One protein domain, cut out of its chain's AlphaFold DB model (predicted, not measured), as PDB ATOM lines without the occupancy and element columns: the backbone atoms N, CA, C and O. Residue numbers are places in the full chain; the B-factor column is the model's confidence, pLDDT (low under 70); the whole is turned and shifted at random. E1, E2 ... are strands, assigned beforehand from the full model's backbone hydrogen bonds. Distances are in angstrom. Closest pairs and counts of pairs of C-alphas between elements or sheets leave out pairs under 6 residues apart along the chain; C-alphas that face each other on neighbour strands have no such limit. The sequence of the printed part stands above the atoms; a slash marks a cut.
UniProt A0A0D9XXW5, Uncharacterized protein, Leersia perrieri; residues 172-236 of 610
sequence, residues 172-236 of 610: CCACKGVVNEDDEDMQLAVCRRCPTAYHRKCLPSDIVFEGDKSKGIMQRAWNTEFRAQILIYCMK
ATOM      1  N   CYS A 172      -0.283  39.730 -18.013       93.00
ATOM      2  CA  CYS A 172      -0.396  38.286 -18.145       93.00
ATOM      3  C   CYS A 172      -0.219  37.603 -16.778       93.00
ATOM      4  O   CYS A 172       0.795  37.771 -16.100       93.00
ATOM      5  N   CYS A 173      -1.195  36.793 -16.377       91.19
ATOM      6  CA  CYS A 173      -1.212  36.098 -15.097       91.19
ATOM      7  C   CYS A 173      -0.055  35.094 -14.976       91.19
ATOM      8  O   CYS A 173       0.473  34.926 -13.880       91.19
ATOM      9  N   ALA A 174       0.388  34.493 -16.086       91.00
ATOM     10  CA  ALA A 174       1.520  33.568 -16.108       91.00
ATOM     11  C   ALA A 174       2.875  34.298 -15.989       91.00
ATOM     12  O   ALA A 174       3.546  34.183 -14.967       91.00
ATOM     13  N   CYS A 175       3.270  35.087 -16.997       91.38
ATOM     14  CA  CYS A 175       4.617  35.681 -17.074       91.38
ATOM     15  C   CYS A 175       4.765  37.053 -16.379       91.38
ATOM     16  O   CYS A 175       5.871  37.581 -16.295       91.38
ATOM     17  N   LYS A 176       3.664  37.651 -15.901       88.38
ATOM     18  CA  LYS A 176       3.567  38.991 -15.275       88.38
ATOM     19  C   LYS A 176       3.912  40.191 -16.178       88.38
ATOM     20  O   LYS A 176       3.832  41.331 -15.712       88.38
ATOM     21  N   GLY A 177       4.241  39.964 -17.451       85.50
ATOM     22  CA  GLY A 177       4.453  41.013 -18.454       85.50
ATOM     23  C   GLY A 177       3.167  41.756 -18.840       85.50
ATOM     24  O   GLY A 177       2.063  41.240 -18.665       85.50
ATOM     25  N   VAL A 178       3.321  42.971 -19.366       85.00
ATOM     26  CA  VAL A 178       2.240  43.792 -19.952       85.00
ATOM     27  C   VAL A 178       1.993  43.418 -21.419       85.00
ATOM     28  O   VAL A 178       2.759  42.641 -21.988       85.00
ATOM     29  N   VAL A 179       0.934  43.955 -22.033       81.25
ATOM     30  CA  VAL A 179       0.724  43.883 -23.492       81.25
ATOM     31  C   VAL A 179       1.912  44.487 -24.256       81.25
ATOM     32  O   VAL A 179       2.533  45.439 -23.779       81.25
ATOM     33  N   ASN A 180       2.205  43.948 -25.439       79.69
ATOM     34  CA  ASN A 180       2.960  44.650 -26.475       79.69
ATOM     35  C   ASN A 180       2.056  44.770 -27.705       79.69
ATOM     36  O   ASN A 180       1.467  43.772 -28.110       79.69
ATOM     37  N   GLU A 181       1.917  45.969 -28.267       72.31
ATOM     38  CA  GLU A 181       1.025  46.208 -29.414       72.31
ATOM     39  C   GLU A 181       1.675  45.755 -30.737       72.31
ATOM     40  O   GLU A 181       0.966  45.373 -31.663       72.31
ATOM     41  N   ASP A 182       3.014  45.685 -30.780       76.00
ATOM     42  CA  ASP A 182       3.812  45.258 -31.941       76.00
ATOM     43  C   ASP A 182       4.025  43.721 -32.048       76.00
ATOM     44  O   ASP A 182       4.757  43.265 -32.924       76.00
ATOM     45  N   ASP A 183       3.469  42.907 -31.137       83.19
ATOM     46  CA  ASP A 183       3.664  41.439 -31.087       83.19
ATOM     47  C   ASP A 183       2.327  40.721 -30.808       83.19
ATOM     48  O   ASP A 183       1.795  40.792 -29.698       83.19
ATOM     49  N   GLU A 184       1.795  39.995 -31.801       82.25
ATOM     50  CA  GLU A 184       0.519  39.266 -31.690       82.25
ATOM     51  C   GLU A 184       0.508  38.222 -30.567       82.25
ATOM     52  O   GLU A 184      -0.510  38.035 -29.894       82.25
ATOM     53  N   ASP A 185       1.646  37.578 -30.295       86.12
ATOM     54  CA  ASP A 185       1.758  36.619 -29.199       86.12
ATOM     55  C   ASP A 185       1.636  37.304 -27.824       86.12
ATOM     56  O   ASP A 185       1.322  36.642 -26.829       86.12
ATOM     57  N   MET A 186       1.903  38.613 -27.751       86.38
ATOM     58  CA  MET A 186       1.836  39.460 -26.553       86.38
ATOM     59  C   MET A 186       0.540  40.280 -26.460       86.38
ATOM     60  O   MET A 186       0.387  41.060 -25.513       86.38
ATOM     61  N   GLN A 187      -0.426  40.066 -27.359       88.12
ATOM     62  CA  GLN A 187      -1.809  40.501 -27.149       88.12
ATOM     63  C   GLN A 187      -2.367  39.868 -25.868       88.12
ATOM     64  O   GLN A 187      -2.072  38.710 -25.551       88.12
ATOM     65  N   LEU A 188      -3.181  40.617 -25.118       90.19
ATOM     66  CA  LEU A 188      -3.786  40.117 -23.883       90.19
ATOM     67  C   LEU A 188      -5.151  39.469 -24.139       90.19
ATOM     68  O   LEU A 188      -6.077  40.094 -24.648       90.19
ATOM     69  N   ALA A 189      -5.276  38.222 -23.702       92.25
ATOM     70  CA  ALA A 189      -6.509  37.480 -23.531       92.25
ATOM     71  C   ALA A 189      -7.091  37.746 -22.136       92.25
ATOM     72  O   ALA A 189      -6.560  37.246 -21.144       92.25
ATOM     73  N   VAL A 190      -8.148  38.556 -22.047       92.06
ATOM     74  CA  VAL A 190      -8.714  39.074 -20.787       92.06
ATOM     75  C   VAL A 190     -10.041  38.392 -20.461       92.06
ATOM     76  O   VAL A 190     -10.913  38.251 -21.320       92.06
ATOM     77  N   CYS A 191     -10.212  37.960 -19.208       93.38
ATOM     78  CA  CYS A 191     -11.438  37.296 -18.787       93.38
ATOM     79  C   CYS A 191     -12.562  38.276 -18.431       93.38
ATOM     80  O   CYS A 191     -12.376  39.173 -17.613       93.38
ATOM     81  N   ARG A 192     -13.764  38.039 -18.969       89.88
ATOM     82  CA  ARG A 192     -14.977  38.841 -18.700       89.88
ATOM     83  C   ARG A 192     -15.553  38.695 -17.286       89.88
ATOM     84  O   ARG A 192     -16.357  39.517 -16.866       89.88
ATOM     85  N   ARG A 193     -15.170  37.649 -16.542       90.31
ATOM     86  CA  ARG A 193     -15.757  37.302 -15.228       90.31
ATOM     87  C   ARG A 193     -14.826  37.504 -14.027       90.31
ATOM     88  O   ARG A 193     -15.286  37.369 -12.898       90.31
ATOM     89  N   CYS A 194     -13.535  37.782 -14.229       92.75
ATOM     90  CA  CYS A 194     -12.596  38.069 -13.137       92.75
ATOM     91  C   CYS A 194     -11.299  38.730 -13.652       92.75
ATOM     92  O   CYS A 194     -11.034  38.685 -14.854       92.75
ATOM     93  N   PRO A 195     -10.405  39.238 -12.774       93.44
ATOM     94  CA  PRO A 195      -9.195  39.978 -13.159       93.44
ATOM     95  C   PRO A 195      -8.066  39.127 -13.777       93.44
ATOM     96  O   PRO A 195      -6.893  39.489 -13.691       93.44
ATOM     97  N   THR A 196      -8.384  37.962 -14.348       94.00
ATOM     98  CA  THR A 196      -7.406  37.041 -14.941       94.00
ATOM     99  C   THR A 196      -7.213  37.372 -16.419       94.00
ATOM    100  O   THR A 196      -8.163  37.293 -17.196       94.00
ATOM    101  N   ALA A 197      -5.980  37.683 -16.813       94.44
ATOM    102  CA  ALA A 197      -5.576  37.824 -18.209       94.44
ATOM    103  C   ALA A 197      -4.365  36.933 -18.530       94.44
ATOM    104  O   ALA A 197      -3.625  36.549 -17.627       94.44
ATOM    105  N   TYR A 198      -4.127  36.622 -19.800       94.38
ATOM    106  CA  TYR A 198      -2.948  35.905 -20.300       94.38
ATOM    107  C   TYR A 198      -2.423  36.600 -21.557       94.38
ATOM    108  O   TYR A 198      -3.180  37.287 -22.225       94.38
ATOM    109  N   HIS A 199      -1.157  36.417 -21.919       93.38
ATOM    110  CA  HIS A 199      -0.727  36.654 -23.303       93.38
ATOM    111  C   HIS A 199      -1.259  35.551 -24.216       93.38
ATOM    112  O   HIS A 199      -1.469  34.436 -23.735       93.38
ATOM    113  N   ARG A 200      -1.407  35.811 -25.520       90.94
ATOM    114  CA  ARG A 200      -1.793  34.796 -26.518       90.94
ATOM    115  C   ARG A 200      -0.886  33.555 -26.440       90.94
ATOM    116  O   ARG A 200      -1.402  32.454 -26.262       90.94
ATOM    117  N   LYS A 201       0.445  33.730 -26.384       91.50
ATOM    118  CA  LYS A 201       1.424  32.630 -26.171       91.50
ATOM    119  C   LYS A 201       1.461  32.029 -24.757       91.50
ATOM    120  O   LYS A 201       2.170  31.059 -24.512       91.50
ATOM    121  N   CYS A 202       0.734  32.609 -23.803       94.81
ATOM    122  CA  CYS A 202       0.628  32.124 -22.422       94.81
ATOM    123  C   CYS A 202      -0.781  31.618 -22.073       94.81
ATOM    124  O   CYS A 202      -1.064  31.388 -20.894       94.81
ATOM    125  N   LEU A 203      -1.670  31.487 -23.061       93.69
ATOM    126  CA  LEU A 203      -3.036  31.029 -22.855       93.69
ATOM    127  C   LEU A 203      -3.042  29.515 -22.552       93.69
ATOM    128  O   LEU A 203      -2.473  28.744 -23.327       93.69
ATOM    129  N   PRO A 204      -3.659  29.055 -21.445       93.69
ATOM    130  CA  PRO A 204      -3.808  27.628 -21.163       93.69
ATOM    131  C   PRO A 204      -4.538  26.896 -22.295       93.69
ATOM    132  O   PRO A 204      -5.577  27.364 -22.754       93.69
ATOM    133  N   SER A 205      -4.039  25.724 -22.698       90.62
ATOM    134  CA  SER A 205      -4.553  24.967 -23.852       90.62
ATOM    135  C   SER A 205      -6.018  24.525 -23.731       90.62
ATOM    136  O   SER A 205      -6.653  24.263 -24.748       90.62
ATOM    137  N   ASP A 206      -6.571  24.479 -22.516       89.94
ATOM    138  CA  ASP A 206      -7.991  24.195 -22.264       89.94
ATOM    139  C   ASP A 206      -8.919  25.391 -22.601       89.94
ATOM    140  O   ASP A 206     -10.142  25.249 -22.631       89.94
ATOM    141  N   ILE A 207      -8.358  26.584 -22.845       92.69
ATOM    142  CA  ILE A 207      -9.083  27.797 -23.245       92.69
ATOM    143  C   ILE A 207      -9.008  27.929 -24.773       92.69
ATOM    144  O   ILE A 207      -8.198  28.676 -25.320       92.69
ATOM    145  N   VAL A 208      -9.851  27.165 -25.468       91.62
ATOM    146  CA  VAL A 208      -9.831  27.055 -26.935       91.62
ATOM    147  C   VAL A 208     -10.647  28.140 -27.647       91.62
ATOM    148  O   VAL A 208     -11.698  28.575 -27.164       91.62
ATOM    149  N   PHE A 209     -10.180  28.532 -28.837       89.75
ATOM    150  CA  PHE A 209     -10.867  29.459 -29.746       89.75
ATOM    151  C   PHE A 209     -12.024  28.823 -30.526       89.75
ATOM    152  O   PHE A 209     -12.891  29.542 -31.003       89.75
ATOM    153  N   GLU A 210     -12.066  27.496 -30.634       88.31
ATOM    154  CA  GLU A 210     -13.119  26.753 -31.329       88.31
ATOM    155  C   GLU A 210     -13.590  25.596 -30.444       88.31
ATOM    156  O   GLU A 210     -12.776  24.889 -29.849       88.31
ATOM    157  N   GLY A 211     -14.907  25.425 -30.318       82.62
ATOM    158  CA  GLY A 211     -15.507  24.360 -29.515       82.62
ATOM    159  C   GLY A 211     -15.848  23.124 -30.347       82.62
ATOM    160  O   GLY A 211     -16.442  23.236 -31.418       82.62
ATOM    161  N   ASP A 212     -15.562  21.938 -29.812       83.88
ATOM    162  CA  ASP A 212     -15.971  20.659 -30.388       83.88
ATOM    163  C   ASP A 212     -16.990  19.959 -29.480       83.88
ATOM    164  O   ASP A 212     -16.643  19.264 -28.519       83.88
ATOM    165  N   LYS A 213     -18.271  20.103 -29.841       76.69
ATOM    166  CA  LYS A 213     -19.397  19.474 -29.138       76.69
ATOM    167  C   LYS A 213     -19.306  17.942 -29.104       76.69
ATOM    168  O   LYS A 213     -19.786  17.354 -28.142       76.69
ATOM    169  N   SER A 214     -18.679  17.298 -30.095       80.12
ATOM    170  CA  SER A 214     -18.532  15.831 -30.130       80.12
ATOM    171  C   SER A 214     -17.515  15.313 -29.107       80.12
ATOM    172  O   SER A 214     -17.641  14.192 -28.624       80.12
ATOM    173  N   LYS A 215     -16.543  16.153 -28.728       81.62
ATOM    174  CA  LYS A 215     -15.520  15.859 -27.712       81.62
ATOM    175  C   LYS A 215     -15.817  16.506 -26.350       81.62
ATOM    176  O   LYS A 215     -14.974  16.460 -25.461       81.62
ATOM    177  N   GLY A 216     -16.982  17.143 -26.186       80.06
ATOM    178  CA  GLY A 216     -17.339  17.906 -24.981       80.06
ATOM    179  C   GLY A 216     -16.512  19.183 -24.764       80.06
ATOM    180  O   GLY A 216     -16.519  19.747 -23.671       80.06
ATOM    181  N   ILE A 217     -15.785  19.646 -25.785       84.88
ATOM    182  CA  ILE A 217     -14.893  20.805 -25.707       84.88
ATOM    183  C   ILE A 217     -15.715  22.075 -25.950       84.88
ATOM    184  O   ILE A 217     -16.199  22.314 -27.055       84.88
ATOM    185  N   MET A 218     -15.857  22.911 -24.924       86.38
ATOM    186  CA  MET A 218     -16.561  24.194 -25.023       86.38
ATOM    187  C   MET A 218     -15.608  25.313 -25.454       86.38
ATOM    188  O   MET A 218     -14.512  25.433 -24.908       86.38
ATOM    189  N   GLN A 219     -16.051  26.162 -26.385       90.00
ATOM    190  CA  GLN A 219     -15.325  27.373 -26.773       90.00
ATOM    191  C   GLN A 219     -15.165  28.311 -25.569       90.00
ATOM    192  O   GLN A 219     -16.099  28.505 -24.789       90.00
ATOM    193  N   ARG A 220     -13.966  28.879 -25.406       93.19
ATOM    194  CA  ARG A 220     -13.612  29.753 -24.279       93.19
ATOM    195  C   ARG A 220     -12.805  30.990 -24.674       93.19
ATOM    196  O   ARG A 220     -12.507  31.782 -23.779       93.19
ATOM    197  N   ALA A 221     -12.463  31.163 -25.952       92.25
ATOM    198  CA  ALA A 221     -11.759  32.327 -26.479       92.25
ATOM    199  C   ALA A 221     -12.362  32.846 -27.795       92.25
ATOM    200  O   ALA A 221     -12.852  32.075 -28.622       92.25
ATOM    201  N   TRP A 222     -12.273  34.164 -27.984       89.25
ATOM    202  CA  TRP A 222     -12.702  34.900 -29.173       89.25
ATOM    203  C   TRP A 222     -11.682  36.010 -29.468       89.25
ATOM    204  O   TRP A 222     -11.329  36.772 -28.568       89.25
ATOM    205  N   ASN A 223     -11.206  36.133 -30.712       83.94
ATOM    206  CA  ASN A 223     -10.488  37.346 -31.129       83.94
ATOM    207  C   ASN A 223     -11.512  38.492 -31.229       83.94
ATOM    208  O   ASN A 223     -12.616  38.255 -31.719       83.94
ATOM    209  N   THR A 224     -11.174  39.713 -30.802       72.44
ATOM    210  CA  THR A 224     -12.030  40.889 -31.048       72.44
ATOM    211  C   THR A 224     -11.452  41.724 -32.189       72.44
ATOM    212  O   THR A 224     -10.245  41.934 -32.247       72.44
ATOM    213  N   GLU A 225     -12.291  42.173 -33.123       62.16
ATOM    214  CA  GLU A 225     -11.830  42.877 -34.336       62.16
ATOM    215  C   GLU A 225     -11.465  44.349 -34.070       62.16
ATOM    216  O   GLU A 225     -10.671  44.943 -34.795       62.16
ATOM    217  N   PHE A 226     -12.026  44.942 -33.011       51.38
ATOM    218  CA  PHE A 226     -11.942  46.382 -32.728       51.38
ATOM    219  C   PHE A 226     -10.887  46.751 -31.674       51.38
ATOM    220  O   PHE A 226     -10.607  47.932 -31.453       51.38
ATOM    221  N   ARG A 227     -10.285  45.757 -31.009       56.75
ATOM    222  CA  ARG A 227      -9.225  45.926 -30.004       56.75
ATOM    223  C   ARG A 227      -8.207  44.799 -30.157       56.75
ATOM    224  O   ARG A 227      -8.597  43.661 -30.370       56.75
ATOM    225  N   ALA A 228      -6.916  45.085 -29.971       63.22
ATOM    226  CA  ALA A 228      -5.834  44.085 -29.967       63.22
ATOM    227  C   ALA A 228      -5.849  43.228 -28.677       63.22
ATOM    228  O   ALA A 228      -4.903  43.188 -27.888       63.22
ATOM    229  N   GLN A 229      -6.998  42.608 -28.423       76.62
ATOM    230  CA  GLN A 229      -7.394  41.929 -27.202       76.62
ATOM    231  C   GLN A 229      -8.251  40.716 -27.567       76.62
ATOM    232  O   GLN A 229      -9.103  40.761 -28.456       76.62
ATOM    233  N   ILE A 230      -8.025  39.628 -26.843       88.38
ATOM    234  CA  ILE A 230      -8.785  38.385 -26.962       88.38
ATOM    235  C   ILE A 230      -9.756  38.336 -25.772       88.38
ATOM    236  O   ILE A 230      -9.365  38.582 -24.629       88.38
ATOM    237  N   LEU A 231     -11.024  38.029 -26.020       89.81
ATOM    238  CA  LEU A 231     -12.040  37.848 -24.981       89.81
ATOM    239  C   LEU A 231     -12.019  36.384 -24.531       89.81
ATOM    240  O   LEU A 231     -12.040  35.498 -25.385       89.81
ATOM    241  N   ILE A 232     -11.971  36.108 -23.216       93.50
ATOM    242  CA  ILE A 232     -11.982  34.722 -22.701       93.50
ATOM    243  C   ILE A 232     -12.926  34.456 -21.517       93.50
ATOM    244  O   ILE A 232     -13.210  35.324 -20.686       93.50
ATOM    245  N   TYR A 233     -13.291  33.184 -21.349       94.25
ATOM    246  CA  TYR A 233     -13.813  32.626 -20.098       94.25
ATOM    247  C   TYR A 233     -12.783  31.672 -19.489       94.25
ATOM    248  O   TYR A 233     -12.689  30.503 -19.873       94.25
ATOM    249  N   CYS A 234     -11.992  32.166 -18.531       94.12
ATOM    250  CA  CYS A 234     -10.949  31.361 -17.898       94.12
ATOM    251  C   CYS A 234     -11.523  30.198 -17.068       94.12
ATOM    252  O   CYS A 234     -12.686  30.211 -16.659       94.12
ATOM    253  N   MET A 235     -10.684  29.195 -16.795       91.88
ATOM    254  CA  MET A 235     -11.094  27.911 -16.201       91.88
ATOM    255  C   MET A 235     -11.697  28.007 -14.787       91.88
ATOM    256  O   MET A 235     -12.313  27.050 -14.331       91.88
ATOM    257  N   LYS A 236     -11.590  29.165 -14.119       92.00
ATOM    258  CA  LYS A 236     -12.292  29.469 -12.856       92.00
ATOM    259  C   LYS A 236     -13.816  29.535 -13.017       92.00
ATOM    260  O   LYS A 236     -14.532  29.449 -12.027       92.00
TER     261      LYS A 236
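Overview. This is residues 172 to 236 of the 610 residues of an uncharacterized protein of Leersia perrieri (UniProt A0A0D9XXW5). Little regular structure: two short strand hairpins, E1-E2 and E3-E4, lie side by side in one small twisted sheet, and long loops make up the rest. The loop of residues 200 to 220 reaches out to one end at Ser 214, and residues 172 to 187 reach the other at Asp 182. The 65 printed residues hold four named strands, E1 to E4, and no named helix; the sheet order is E2, E1, E4, E3, mixed; the class is all strand, with 14 residues in named elements. The whole is compact, radius of gyration of the C-alphas 11.7 A, spanning 37 by 24 by 19 A.

Along the chain. E1, residues 188 to 191, begins at C-alpha (-3.786, 40.117, -23.883) and is 9.6 A long. E4, 229 to 232, is 9.7 A long and ends at (-11.982, 34.722, -22.701). E2 is 197 to 199, 7.1 A; E3 is 221 to 223, 7.0 A.

Arrangement. Inner strands E1 and E4 are parallel at 32 degrees; N 190 and O 230 are 2.9 A apart, within hydrogen-bond range. Edge strand E2 is antiparallel to E1, with N 189 and O 198 at 2.7 A. Edge strand E3 is antiparallel to E4, with N 222 and O 231 at 2.9 A.

Size, cuts and confidence. The farthest C-alphas, Asp 182 and Ser 214, are 37.0 A apart. The printed part has no cut; the E2 to E3 link is long. Residues 225 to 228 have pLDDT under 70.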